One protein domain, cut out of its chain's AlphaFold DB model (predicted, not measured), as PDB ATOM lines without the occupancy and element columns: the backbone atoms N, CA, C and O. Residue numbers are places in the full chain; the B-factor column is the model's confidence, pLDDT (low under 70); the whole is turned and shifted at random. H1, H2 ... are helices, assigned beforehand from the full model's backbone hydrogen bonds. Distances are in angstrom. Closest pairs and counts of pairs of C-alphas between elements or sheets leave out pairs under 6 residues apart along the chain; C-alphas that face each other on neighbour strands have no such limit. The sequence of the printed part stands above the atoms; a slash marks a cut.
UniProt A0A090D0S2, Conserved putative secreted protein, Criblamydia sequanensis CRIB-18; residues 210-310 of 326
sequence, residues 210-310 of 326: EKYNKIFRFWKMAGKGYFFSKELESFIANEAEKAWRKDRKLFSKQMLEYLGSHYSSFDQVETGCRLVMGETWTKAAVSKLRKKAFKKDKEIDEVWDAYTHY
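What this domain is: This is residues 210 to 310 of the 326 residues of the protein "Conserved putative secreted protein" of Criblamydia sequanensis CRIB-18 (UniProt A0A090D0S2). A compact body of crossed helices, H1 across H4, has residues 302 to 310 sticking out. H2 and H3 make a corner; H5 packs on H4. The printed part has 101 residues and six named helices, H1 to H6 in order: all helix, radius of gyration of the C-alphas 14.3 A, spans 49 by 28 by 22 A.

How they stand to each other: H1, residues 213 to 223, touches H4, residues 263 to 277, about perpendicular at 84 degrees, closest at C-alphas 223 and 272, 3.9 A. H6, residues 287 to 307, touches H3, residues 248 to 261, closest at C-alphas 260 and 293, 4.1 A. Not every O i to N i+4 pair is within hydrogen-bond range in H4, 9 of 11, and H6, 14 of 17.

Where its parts are: H1 begins at C-alpha 213 (26.378, 51.507, -42.617); H6, 31.4 A long, ends at C-alpha 307 (28.349, 65.754, -63.398). H2 is residues 230 to 246 and H5 residues 279 to 285.

The domain as a whole: The printed part has no cut, and no printed residue is under 70 in pLDDT.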
ATOM      1  N   GLU A 210      20.828  52.647 -45.910       86.88
ATOM      2  CA  GLU A 210      21.826  51.579 -45.939       86.88
ATOM      3  C   GLU A 210      21.908  50.845 -44.602       86.88
ATOM      4  O   GLU A 210      22.569  51.264 -43.650       86.88
ATOM      5  N   LYS A 211      21.245  49.688 -44.578       90.75
ATOM      6  CA  LYS A 211      21.006  48.846 -43.402       90.75
ATOM      7  C   LYS A 211      22.217  48.604 -42.487       90.75
ATOM      8  O   LYS A 211      22.027  48.483 -41.282       90.75
ATOM      9  N   TYR A 212      23.431  48.456 -43.026       96.12
ATOM     10  CA  TYR A 212      24.619  48.099 -42.232       96.12
ATOM     11  C   TYR A 212      25.650  49.228 -42.093       96.12
ATOM     12  O   TYR A 212      26.695  49.018 -41.474       96.12
ATOM     13  N   ASN A 213      25.378  50.434 -42.598       95.25
ATOM     14  CA  ASN A 213      26.378  51.507 -42.617       95.25
ATOM     15  C   ASN A 213      26.863  51.933 -41.239       95.25
ATOM     16  O   ASN A 213      28.049  52.212 -41.065       95.25
ATOM     17  N   LYS A 214      25.980  51.930 -40.242       96.50
ATOM     18  CA  LYS A 214      26.342  52.276 -38.865       96.50
ATOM     19  C   LYS A 214      27.337  51.282 -38.244       96.50
ATOM     20  O   LYS A 214      28.172  51.700 -37.448       96.50
ATOM     21  N   ILE A 215      27.351  50.016 -38.681       98.06
ATOM     22  CA  ILE A 215      28.387  49.033 -38.297       98.06
ATOM     23  C   ILE A 215      29.743  49.435 -38.883       98.06
ATOM     24  O   ILE A 215      30.751  49.459 -38.182       98.06
ATOM     25  N   PHE A 216      29.783  49.782 -40.171       98.06
ATOM     26  CA  PHE A 216      31.037  50.138 -40.836       98.06
ATOM     27  C   PHE A 216      31.591  51.469 -40.318       98.06
ATOM     28  O   PHE A 216      32.795  51.587 -40.085       98.06
ATOM     29  N   ARG A 217      30.707  52.441 -40.048       96.94
ATOM     30  CA  ARG A 217      31.048  53.702 -39.377       96.94
ATOM     31  C   ARG A 217      31.562  53.461 -37.961       96.94
ATOM     32  O   ARG A 217      32.575  54.051 -37.601       96.94
ATOM     33  N   PHE A 218      30.942  52.565 -37.188       98.00
ATOM     34  CA  PHE A 218      31.461  52.170 -35.873       98.00
ATOM     35  C   PHE A 218      32.908  51.674 -35.972       98.00
ATOM     36  O   PHE A 218      33.774  52.178 -35.263       98.00
ATOM     37  N   TRP A 219      33.202  50.753 -36.898       98.62
ATOM     38  CA  TRP A 219      34.573  50.277 -37.106       98.62
ATOM     39  C   TRP A 219      35.520  51.387 -37.567       98.62
ATOM     40  O   TRP A 219      36.630  51.469 -37.053       98.62
ATOM     41  N   LYS A 220      35.097  52.283 -38.465       97.69
ATOM     42  CA  LYS A 220      35.900  53.460 -38.838       97.69
ATOM     43  C   LYS A 220      36.286  54.278 -37.599       97.69
ATOM     44  O   LYS A 220      37.462  54.574 -37.406       97.69
ATOM     45  N   MET A 221      35.321  54.597 -36.736       97.25
ATOM     46  CA  MET A 221      35.566  55.396 -35.529       97.25
ATOM     47  C   MET A 221      36.416  54.652 -34.490       97.25
ATOM     48  O   MET A 221      37.316  55.246 -33.897       97.25
ATOM     49  N   ALA A 222      36.204  53.346 -34.319       97.81
ATOM     50  CA  ALA A 222      37.055  52.502 -33.486       97.81
ATOM     51  C   ALA A 222      38.510  52.487 -33.992       97.81
ATOM     52  O   ALA A 222      39.440  52.633 -33.204       97.81
ATOM     53  N   GLY A 223      38.718  52.378 -35.308       97.00
ATOM     54  CA  GLY A 223      40.046  52.427 -35.923       97.00
ATOM     55  C   GLY A 223      40.720  53.796 -35.856       97.00
ATOM     56  O   GLY A 223      41.943  53.858 -35.795       97.00
ATOM     57  N   LYS A 224      39.941  54.884 -35.786       94.88
ATOM     58  CA  LYS A 224      40.443  56.221 -35.427       94.88
ATOM     59  C   LYS A 224      40.864  56.322 -33.951       94.88
ATOM     60  O   LYS A 224      41.415  57.339 -33.548       94.88
ATOM     61  N   GLY A 225      40.612  55.311 -33.118       95.50
ATOM     62  CA  GLY A 225      40.990  55.310 -31.704       95.50
ATOM     63  C   GLY A 225      40.005  56.051 -30.798       95.50
ATOM     64  O   GLY A 225      40.426  56.686 -29.831       95.50
ATOM     65  N   TYR A 226      38.710  56.026 -31.126       96.56
ATOM     66  CA  TYR A 226      37.665  56.417 -30.179       96.56
ATOM     67  C   TYR A 226      37.361  55.275 -29.204       96.56
ATOM     68  O   TYR A 226      37.340  54.104 -29.581       96.56
ATOM     69  N   PHE A 227      37.087  55.632 -27.954       96.56
ATOM     70  CA  PHE A 227      36.675  54.719 -26.898       96.56
ATOM     71  C   PHE A 227      35.170  54.473 -26.952       96.56
ATOM     72  O   PHE A 227      34.383  55.394 -27.135       96.56
ATOM     73  N   PHE A 228      34.754  53.233 -26.739       97.25
ATOM     74  CA  PHE A 228      33.352  52.819 -26.695       97.25
ATOM     75  C   PHE A 228      33.151  51.829 -25.546       97.25
ATOM     76  O   PHE A 228      34.112  51.224 -25.066       97.25
ATOM     77  N   SER A 229      31.907  51.681 -25.090       96.62
ATOM     78  CA  SER A 229      31.584  50.757 -24.001       96.62
ATOM     79  C   SER A 229      31.611  49.297 -24.470       96.62
ATOM     80  O   SER A 229      31.459  49.003 -25.662       96.62
ATOM     81  N   LYS A 230      31.779  48.366 -23.525       96.88
ATOM     82  CA  LYS A 230      31.789  46.923 -23.813       96.88
ATOM     83  C   LYS A 230      30.432  46.417 -24.292       96.88
ATOM     84  O   LYS A 230      30.366  45.505 -25.117       96.88
ATOM     85  N   GLU A 231      29.356  47.031 -23.821       97.25
ATOM     86  CA  GLU A 231      27.989  46.759 -24.257       97.25
ATOM     87  C   GLU A 231      27.817  47.147 -25.726       97.25
ATOM     88  O   GLU A 231      27.301  46.347 -26.506       97.25
ATOM     89  N   LEU A 232      28.294  48.335 -26.121       96.94
ATOM     90  CA  LEU A 232      28.219  48.793 -27.509       96.94
ATOM     91  C   LEU A 232      29.064  47.912 -28.436       96.94
ATOM     92  O   LEU A 232      28.587  47.498 -29.492       96.94
ATOM     93  N   GLU A 233      30.286  47.570 -28.024       97.94
ATOM     94  CA  GLU A 233      31.145  46.617 -28.737       97.94
ATOM     95  C   GLU A 233      30.429  45.280 -28.967       97.94
ATOM     96  O   GLU A 233      30.330  44.813 -30.103       97.94
ATOM     97  N   SER A 234      29.869  44.701 -27.901       98.06
ATOM     98  CA  SER A 234      29.161  43.418 -27.945       98.06
ATOM     99  C   SER A 234      27.919  43.485 -28.832       98.06
ATOM    100  O   SER A 234      27.651  42.561 -29.598       98.06
ATOM    101  N   PHE A 235      27.161  44.582 -28.762       98.00
ATOM    102  CA  PHE A 235      25.996  44.806 -29.612       98.00
ATOM    103  C   PHE A 235      26.382  44.833 -31.096       98.00
ATOM    104  O   PHE A 235      25.832  44.059 -31.883       98.00
ATOM    105  N   ILE A 236      27.365  45.656 -31.478       98.25
ATOM    106  CA  ILE A 236      27.805  45.766 -32.875       98.25
ATOM    107  C   ILE A 236      28.385  44.440 -33.380       98.25
ATOM    108  O   ILE A 236      28.059  44.023 -34.494       98.25
ATOM    109  N   ALA A 237      29.199  43.757 -32.569       98.56
ATOM    110  CA  ALA A 237      29.788  42.477 -32.948       98.56
ATOM    111  C   ALA A 237      28.720  41.410 -33.230       98.56
ATOM    112  O   ALA A 237      28.741  40.756 -34.277       98.56
ATOM    113  N   ASN A 238      27.732  41.297 -32.338       98.50
ATOM    114  CA  ASN A 238      26.629  40.353 -32.481       98.50
ATOM    115  C   ASN A 238      25.773  40.648 -33.720       98.50
ATOM    116  O   ASN A 238      25.433  39.726 -34.465       98.50
ATOM    117  N   GLU A 239      25.426  41.912 -33.975       98.31
ATOM    118  CA  GLU A 239      24.609  42.271 -35.141       98.31
ATOM    119  C   GLU A 239      25.368  42.092 -36.465       98.31
ATOM    120  O   GLU A 239      24.794  41.596 -37.441       98.31
ATOM    121  N   ALA A 240      26.672  42.386 -36.498       98.44
ATOM    122  CA  ALA A 240      27.520  42.107 -37.655       98.44
ATOM    123  C   ALA A 240      27.604  40.600 -37.951       98.44
ATOM    124  O   ALA A 240      27.458  40.179 -39.103       98.44
ATOM    125  N   GLU A 241      27.791  39.765 -36.923       98.38
ATOM    126  CA  GLU A 241      27.841  38.314 -37.087       98.38
ATOM    127  C   GLU A 241      26.496  37.734 -37.550       98.38
ATOM    128  O   GLU A 241      26.459  36.931 -38.491       98.38
ATOM    129  N   LYS A 242      25.380  38.166 -36.949       98.12
ATOM    130  CA  LYS A 242      24.029  37.771 -37.380       98.12
ATOM    131  C   LYS A 242      23.789  38.130 -38.843       98.12
ATOM    132  O   LYS A 242      23.328  37.283 -39.611       98.12
ATOM    133  N   ALA A 243      24.121  39.357 -39.245       97.62
ATOM    134  CA  ALA A 243      23.954  39.813 -40.620       97.62
ATOM    135  C   ALA A 243      24.806  38.992 -41.601       97.62
ATOM    136  O   ALA A 243      24.304  38.554 -42.639       97.62
ATOM    137  N   TRP A 244      26.060  38.712 -41.239       97.50
ATOM    138  CA  TRP A 244      26.973  37.891 -42.032       97.50
ATOM    139  C   TRP A 244      26.484  36.450 -42.211       97.50
ATOM    140  O   TRP A 244      26.563  35.912 -43.316       97.50
ATOM    141  N   ARG A 245      25.970  35.821 -41.147       97.75
ATOM    142  CA  ARG A 245      25.427  34.453 -41.197       97.75
ATOM    143  C   ARG A 245      24.123  34.385 -41.993       97.75
ATOM    144  O   ARG A 245      23.940  33.447 -42.761       97.75
ATOM    145  N   LYS A 246      23.237  35.373 -41.825       97.81
ATOM    146  CA  LYS A 246      21.925  35.418 -42.485       97.81
ATOM    147  C   LYS A 246      22.035  35.655 -43.990       97.81
ATOM    148  O   LYS A 246      21.404  34.942 -44.761       97.81
ATOM    149  N   ASP A 247      22.806  36.658 -44.406       97.50
ATOM    150  CA  ASP A 247      23.008  36.978 -45.821       97.50
ATOM    151  C   ASP A 247      24.394  37.591 -46.053       97.50
ATOM    152  O   ASP A 247      24.586  38.805 -46.197       97.50
ATOM    153  N   ARG A 248      25.386  36.702 -46.130       97.31
ATOM    154  CA  ARG A 248      26.784  37.061 -46.387       97.31
ATOM    155  C   ARG A 248      26.961  37.892 -47.658       97.31
ATOM    156  O   ARG A 248      27.858  38.737 -47.707       97.31
ATOM    157  N   LYS A 249      26.163  37.627 -48.700       97.50
ATOM    158  CA  LYS A 249      26.293  38.300 -50.001       97.50
ATOM    159  C   LYS A 249      25.840  39.748 -49.890       97.50
ATOM    160  O   LYS A 249      26.600  40.628 -50.288       97.50
ATOM    161  N   LEU A 250      24.662  39.993 -49.313       96.38
ATOM    162  CA  LEU A 250      24.154  41.347 -49.103       96.38
ATOM    163  C   LEU A 250      25.079  42.160 -48.192       96.38
ATOM    164  O   LEU A 250      25.444  43.278 -48.545       96.38
ATOM    165  N   PHE A 251      25.520  41.584 -47.068       97.62
ATOM    166  CA  PHE A 251      26.424  42.276 -46.145       97.62
ATOM    167  C   PHE A 251      27.762  42.634 -46.807       97.62
ATOM    168  O   PHE A 251      28.221  43.768 -46.710       97.62
ATOM    169  N   SER A 252      28.364  41.696 -47.553       97.88
ATOM    170  CA  SER A 252      29.608  41.957 -48.297       97.88
ATOM    171  C   SER A 252      29.421  43.009 -49.394       97.88
ATOM    172  O   SER A 252      30.347  43.770 -49.665       97.88
ATOM    173  N   LYS A 253      28.250  43.038 -50.047       97.50
ATOM    174  CA  LYS A 253      27.924  44.028 -51.078       97.50
ATOM    175  C   LYS A 253      27.854  45.434 -50.477       97.50
ATOM    176  O   LYS A 253      28.556  46.307 -50.975       97.50
ATOM    177  N   GLN A 254      27.093  45.622 -49.397       97.38
ATOM    178  CA  GLN A 254      26.980  46.924 -48.726       97.38
ATOM    179  C   GLN A 254      28.313  47.372 -48.117       97.38
ATOM    180  O   GLN A 254      28.690  48.531 -48.234       97.38
ATOM    181  N   MET A 255      29.095  46.448 -47.553       98.19
ATOM    182  CA  MET A 255      30.443  46.772 -47.077       98.19
ATOM    183  C   MET A 255      31.352  47.246 -48.215       98.19
ATOM    184  O   MET A 255      32.106  48.197 -48.046       98.19
ATOM    185  N   LEU A 256      31.292  46.599 -49.384       98.00
ATOM    186  CA  LEU A 256      32.050  47.032 -50.557       98.00
ATOM    187  C   LEU A 256      31.571  48.392 -51.082       98.00
ATOM    188  O   LEU A 256      32.394  49.175 -51.541       98.00
ATOM    189  N   GLU A 257      30.264  48.665 -51.040       96.56
ATOM    190  CA  GLU A 257      29.691  49.980 -51.355       96.56
ATOM    191  C   GLU A 257      30.261  51.062 -50.438       96.56
ATOM    192  O   GLU A 257      30.867  52.002 -50.945       96.56
ATOM    193  N   TYR A 258      30.193  50.855 -49.123       97.19
ATOM    194  CA  TYR A 258      30.737  51.770 -48.122       97.19
ATOM    195  C   TYR A 258      32.252  51.988 -48.264       97.19
ATOM    196  O   TYR A 258      32.720  53.122 -48.307       97.19
ATOM    197  N   LEU A 259      33.035  50.908 -48.362       97.50
ATOM    198  CA  LEU A 259      34.495  50.986 -48.497       97.50
ATOM    199  C   LEU A 259      34.928  51.592 -49.834       97.50
ATOM    200  O   LEU A 259      36.017  52.144 -49.913       97.50
ATOM    201  N   GLY A 260      34.114  51.445 -50.881       96.62
ATOM    202  CA  GLY A 260      34.370  52.053 -52.181       96.62
ATOM    203  C   GLY A 260      34.152  53.561 -52.169       96.62
ATOM    204  O   GLY A 260      34.952  54.269 -52.749       96.62
ATOM    205  N   SER A 261      33.118  54.060 -51.483       93.50
ATOM    206  CA  SER A 261      32.878  55.507 -51.349       93.50
ATOM    207  C   SER A 261      33.749  56.190 -50.291       93.50
ATOM    208  O   SER A 261      33.812  57.412 -50.251       93.50
ATOM    209  N   HIS A 262      34.421  55.416 -49.435       94.38
ATOM    210  CA  HIS A 262      35.268  55.917 -48.351       94.38
ATOM    211  C   HIS A 262      36.628  55.212 -48.335       94.38
ATOM    212  O   HIS A 262      37.123  54.829 -47.268       94.38
ATOM    213  N   TYR A 263      37.239  54.985 -49.502       96.06
ATOM    214  CA  TYR A 263      38.447  54.159 -49.585       96.06
ATOM    215  C   TYR A 263      39.626  54.736 -48.789       96.06
ATOM    216  O   TYR A 263      40.396  53.983 -48.193       96.06
ATOM    217  N   SER A 264      39.712  56.065 -48.670       93.12
ATOM    218  CA  SER A 264      40.677  56.758 -47.800       93.12
ATOM    219  C   SER A 264      40.607  56.320 -46.328       93.12
ATOM    220  O   SER A 264      41.587  56.426 -45.599       93.12
ATOM    221  N   SER A 265      39.460  55.794 -45.886       95.06
ATOM    222  CA  SER A 265      39.219  55.297 -44.527       95.06
ATOM    223  C   SER A 265      39.312  53.768 -44.414       95.06
ATOM    224  O   SER A 265      38.956  53.217 -43.371       95.06
ATOM    225  N   PHE A 266      39.766  53.052 -45.453       97.75
ATOM    226  CA  PHE A 266      39.787  51.583 -45.456       97.75
ATOM    227  C   PHE A 266      40.572  51.019 -44.267       97.75
ATOM    228  O   PHE A 266      40.086  50.126 -43.576       97.75
ATOM    229  N   ASP A 267      41.762  51.558 -43.999       97.81
ATOM    230  CA  ASP A 267      42.636  51.075 -42.923       97.81
ATOM    231  C   ASP A 267      42.030  51.316 -41.535       97.81
ATOM    232  O   ASP A 267      42.204  50.496 -40.632       97.81
ATOM    233  N   GLN A 268      41.260  52.396 -41.373       97.56
ATOM    234  CA  GLN A 268      40.514  52.679 -40.144       97.56
ATOM    235  C   GLN A 268      39.411  51.633 -39.947       97.56
ATOM    236  O   GLN A 268      39.318  51.028 -38.881       97.56
ATOM    237  N   VAL A 269      38.618  51.347 -40.986       98.38
ATOM    238  CA  VAL A 269      37.575  50.309 -40.923       98.38
ATOM    239  C   VAL A 269      38.186  48.935 -40.650       98.38
ATOM    240  O   VAL A 269      37.686  48.201 -39.803       98.38
ATOM    241  N   GLU A 270      39.275  48.580 -41.332       98.56
ATOM    242  CA  GLU A 270      39.965  47.305 -41.128       98.56
ATOM    243  C   GLU A 270      40.515  47.183 -39.702       98.56
ATOM    244  O   GLU A 270      40.334  46.151 -39.057       98.56
ATOM    245  N   THR A 271      41.134  48.243 -39.180       98.56
ATOM    246  CA  THR A 271      41.675  48.266 -37.817       98.56
ATOM    247  C   THR A 271      40.571  48.161 -36.774       98.56
ATOM    248  O   THR A 271      40.657  47.312 -35.889       98.56
ATOM    249  N   GLY A 272      39.499  48.949 -36.884       98.44
ATOM    250  CA  GLY A 272      38.377  48.863 -35.948       98.44
ATOM    251  C   GLY A 272      37.628  47.537 -36.030       98.44
ATOM    252  O   GLY A 272      37.245  46.983 -35.004       98.44
ATOM    253  N   CYS A 273      37.489  46.969 -37.228       98.69
ATOM    254  CA  CYS A 273      36.942  45.629 -37.393       98.69
ATOM    255  C   CYS A 273      37.822  44.581 -36.700       98.69
ATOM    256  O   CYS A 273      37.299  43.738 -35.978       98.69
ATOM    257  N   ARG A 274      39.153  44.674 -36.823       98.62
ATOM    258  CA  ARG A 274      40.095  43.784 -36.123       98.62
ATOM    259  C   ARG A 274      39.972  43.891 -34.610       98.62
ATOM    260  O   ARG A 274      40.002  42.860 -33.944       98.62
ATOM    261  N   LEU A 275      39.815  45.108 -34.086       97.94
ATOM    262  CA  LEU A 275      39.629  45.353 -32.654       97.94
ATOM    263  C   LEU A 275      38.349  44.698 -32.113       97.94
ATOM    264  O   LEU A 275      38.372  44.178 -31.005       97.94
ATOM    265  N   VAL A 276      37.264  44.704 -32.893       98.19
ATOM    266  CA  VAL A 276      35.919  44.299 -32.441       98.19
ATOM    267  C   VAL A 276      35.590  42.842 -32.789       98.19
ATOM    268  O   VAL A 276      35.015  42.116 -31.987       98.19
ATOM    269  N   MET A 277      35.950  42.401 -33.995       98.38
ATOM    270  CA  MET A 277      35.603  41.086 -34.558       98.38
ATOM    271  C   MET A 277      36.779  40.100 -34.567       98.38
ATOM    272  O   MET A 277      36.600  38.919 -34.870       98.38
ATOM    273  N   GLY A 278      37.994  40.573 -34.289       98.06
ATOM    274  CA  GLY A 278      39.214  39.778 -34.354       98.06
ATOM    275  C   GLY A 278      39.812  39.642 -35.760       98.06
ATOM    276  O   GLY A 278      39.194  39.908 -36.798       98.06
ATOM    277  N   GLU A 279      41.067  39.197 -35.788       98.38
ATOM    278  CA  GLU A 279      41.903  39.115 -36.993       98.38
ATOM    279  C   GLU A 279      41.328  38.176 -38.065       98.38
ATOM    280  O   GLU A 279      41.245  38.535 -39.243       98.38
ATOM    281  N   THR A 280      40.895  36.978 -37.665       98.31
ATOM    282  CA  THR A 280      40.369  35.964 -38.592       98.31
ATOM    283  C   THR A 280      39.121  36.459 -39.318       98.31
ATOM    284  O   THR A 280      39.010  36.307 -40.538       98.31
ATOM    285  N   TRP A 281      38.192  37.083 -38.588       98.19
ATOM    286  CA  TRP A 281      36.964  37.623 -39.164       98.19
ATOM    287  C   TRP A 281      37.276  38.770 -40.130       98.19
ATOM    288  O   TRP A 281      36.813  38.769 -41.272       98.19
ATOM    289  N   THR A 282      38.148  39.689 -39.708       98.56
ATOM    290  CA  THR A 282      38.572  40.856 -40.497       98.56
ATOM    291  C   THR A 282      39.185  40.449 -41.833       98.56
ATOM    292  O   THR A 282      38.745  40.926 -42.880       98.56
ATOM    293  N   LYS A 283      40.116  39.485 -41.830       98.12
ATOM    294  CA  LYS A 283      40.698  38.924 -43.062       98.12
ATOM    295  C   LYS A 283      39.632  38.342 -43.992       98.12
ATOM    296  O   LYS A 283      39.654  38.570 -45.204       98.12
ATOM    297  N   ALA A 284      38.685  37.591 -43.429       97.38
ATOM    298  CA  ALA A 284      37.656  36.880 -44.184       97.38
ATOM    299  C   ALA A 284      36.531  37.780 -44.728       97.38
ATOM    300  O   ALA A 284      35.861  37.393 -45.702       97.38
ATOM    301  N   ALA A 285      36.294  38.936 -44.108       97.31
ATOM    302  CA  ALA A 285      35.201  39.842 -44.440       97.31
ATOM    303  C   ALA A 285      35.666  41.143 -45.103       97.31
ATOM    304  O   ALA A 285      35.173  41.451 -46.187       97.31
ATOM    305  N   VAL A 286      36.637  41.839 -44.505       98.12
ATOM    306  CA  VAL A 286      37.057  43.200 -44.873       98.12
ATOM    307  C   VAL A 286      38.280  43.180 -45.787       98.12
ATOM    308  O   VAL A 286      38.192  43.633 -46.927       98.12
ATOM    309  N   SER A 287      39.405  42.599 -45.350       98.25
ATOM    310  CA  SER A 287      40.707  42.725 -46.038       98.25
ATOM    311  C   SER A 287      40.661  42.293 -47.505       98.25
ATOM    312  O   SER A 287      41.223  42.940 -48.390       98.25
ATOM    313  N   LYS A 288      39.917  41.221 -47.803       97.81
ATOM    314  CA  LYS A 288      39.742  40.702 -49.170       97.81
ATOM    315  C   LYS A 288      39.034  41.674 -50.129       97.81
ATOM    316  O   LYS A 288      39.067  41.457 -51.340       97.81
ATOM    317  N   LEU A 289      38.342  42.693 -49.613       98.31
ATOM    318  CA  LEU A 289      37.612  43.675 -50.415       98.31
ATOM    319  C   LEU A 289      38.506  44.818 -50.899       98.31
ATOM    320  O   LEU A 289      38.104  45.497 -51.838       98.31
ATOM    321  N   ARG A 290      39.718  44.993 -50.354       98.31
ATOM    322  CA  ARG A 290      40.601  46.145 -50.619       98.31
ATOM    323  C   ARG A 290      40.751  46.487 -52.102       98.31
ATOM    324  O   ARG A 290      40.430  47.595 -52.511       98.31
ATOM    325  N   LYS A 291      41.146  45.515 -52.932       98.19
ATOM    326  CA  LYS A 291      41.311  45.729 -54.384       98.19
ATOM    327  C   LYS A 291      40.007  46.141 -55.079       98.19
ATOM    328  O   LYS A 291      40.033  46.950 -55.998       98.19
ATOM    329  N   LYS A 292      38.870  45.572 -54.662       98.31
ATOM    330  CA  LYS A 292      37.556  45.899 -55.238       98.31
ATOM    331  C   LYS A 292      37.071  47.273 -54.779       98.31
ATOM    332  O   LYS A 292      36.497  47.987 -55.588       98.31
ATOM    333  N   ALA A 293      37.308  47.621 -53.516       98.12
ATOM    334  CA  ALA A 293      36.971  48.921 -52.953       98.12
ATOM    335  C   ALA A 293      37.760  50.033 -53.655       98.12
ATOM    336  O   ALA A 293      37.148  50.970 -54.138       98.12
ATOM    337  N   PHE A 294      39.074  49.853 -53.849       97.31
ATOM    338  CA  PHE A 294      39.900  50.799 -54.609       97.31
ATOM    339  C   PHE A 294      39.405  51.004 -56.042       97.31
ATOM    340  O   PHE A 294      39.329  52.121 -56.536       97.31
ATOM    341  N   LYS A 295      39.042  49.916 -56.732       97.31
ATOM    342  CA  LYS A 295      38.476  50.034 -58.076       97.31
ATOM    343  C   LYS A 295      37.166  50.829 -58.060       97.31
ATOM    344  O   LYS A 295      36.954  51.667 -58.925       97.31
ATOM    345  N   LYS A 296      36.299  50.555 -57.084       96.06
ATOM    346  CA  LYS A 296      35.008  51.229 -56.941       96.06
ATOM    347  C   LYS A 296      35.156  52.717 -56.614       96.06
ATOM    348  O   LYS A 296      34.387  53.501 -57.144       96.06
ATOM    349  N   ASP A 297      36.140  53.085 -55.801       94.81
ATOM    350  CA  ASP A 297      36.521  54.477 -55.524       94.81
ATOM    351  C   ASP A 297      36.813  55.235 -56.829       94.81
ATOM    352  O   ASP A 297      36.209  56.267 -57.098       94.81
ATOM    353  N   LYS A 298      37.597  54.631 -57.734       94.31
ATOM    354  CA  LYS A 298      37.860  55.201 -59.067       94.31
ATOM    355  C   LYS A 298      36.644  55.269 -59.980       94.31
ATOM    356  O   LYS A 298      36.458  56.268 -60.661       94.31
ATOM    357  N   GLU A 299      35.792  54.249 -59.956       93.94
ATOM    358  CA  GLU A 299      34.521  54.284 -60.690       93.94
ATOM    359  C   GLU A 299      33.591  55.399 -60.165       93.94
ATOM    360  O   GLU A 299      32.832  55.977 -60.938       93.94
ATOM    361  N   ILE A 300      33.635  55.713 -58.864       89.44
ATOM    362  CA  ILE A 300      32.880  56.827 -58.277       89.44
ATOM    363  C   ILE A 300      33.462  58.158 -58.758       89.44
ATOM    364  O   ILE A 300      32.694  58.977 -59.256       89.44
ATOM    365  N   ASP A 301      34.779  58.356 -58.680       88.25
ATOM    366  CA  ASP A 301      35.442  59.584 -59.152       88.25
ATOM    367  C   ASP A 301      35.058  59.916 -60.608       88.25
ATOM    368  O   ASP A 301      34.604  61.024 -60.890       88.25
ATOM    369  N   GLU A 302      35.095  58.925 -61.507       90.25
ATOM    370  CA  GLU A 302      34.701  59.085 -62.916       90.25
ATOM    371  C   GLU A 302      33.245  59.553 -63.094       90.25
ATOM    372  O   GLU A 302      32.935  60.340 -63.994       90.25
ATOM    373  N   VAL A 303      32.324  59.060 -62.258       89.00
ATOM    374  CA  VAL A 303      30.916  59.475 -62.307       89.00
ATOM    375  C   VAL A 303      30.770  60.911 -61.827       89.00
ATOM    376  O   VAL A 303      30.043  61.676 -62.449       89.00
ATOM    377  N   TRP A 304      31.448  61.297 -60.751       86.44
ATOM    378  CA  TRP A 304      31.381  62.664 -60.232       86.44
ATOM    379  C   TRP A 304      31.914  63.690 -61.233       86.44
ATOM    380  O   TRP A 304      31.251  64.699 -61.486       86.44
ATOM    381  N   ASP A 305      33.037  63.390 -61.884       86.50
ATOM    382  CA  ASP A 305      33.618  64.252 -62.915       86.50
ATOM    383  C   ASP A 305      32.641  64.510 -64.073       86.50
ATOM    384  O   ASP A 305      32.586  65.612 -64.625       86.50
ATOM    385  N   ALA A 306      31.816  63.518 -64.424       87.50
ATOM    386  CA  ALA A 306      30.827  63.637 -65.493       87.50
ATOM    387  C   ALA A 306      29.661  64.590 -65.165       87.50
ATOM    388  O   ALA A 306      29.001  65.073 -66.087       87.50
ATOM    389  N   TYR A 307      29.407  64.857 -63.881       86.44
ATOM    390  CA  TYR A 307      28.349  65.754 -63.398       86.44
ATOM    391  C   TYR A 307      28.900  67.055 -62.800       86.44
ATOM    392  O   TYR A 307      28.129  67.875 -62.305       86.44
ATOM    393  N   THR A 308      30.216  67.263 -62.848       88.69
ATOM    394  CA  THR A 308      30.845  68.491 -62.362       88.69
ATOM    395  C   THR A 308      30.631  69.629 -63.364       88.69
ATOM    396  O   THR A 308      30.976  69.531 -64.548       88.69
ATOM    397  N   HIS A 309      30.066  70.734 -62.888       87.25
ATOM    398  CA  HIS A 309      29.806  71.939 -63.663       87.25
ATOM    399  C   HIS A 309      30.956  72.928 -63.512       87.25
ATOM    400  O   HIS A 309      31.148  73.531 -62.461       87.25
ATOM    401  N   TYR A 310      31.699  73.121 -64.602       85.38
ATOM    402  CA  TYR A 310      32.789  74.091 -64.655       85.38
ATOM    403  C   TYR A 310      32.285  75.477 -65.082       85.38
ATOM    404  O   TYR A 310      31.538  75.557 -66.080       85.38
TER     405      TYR A 310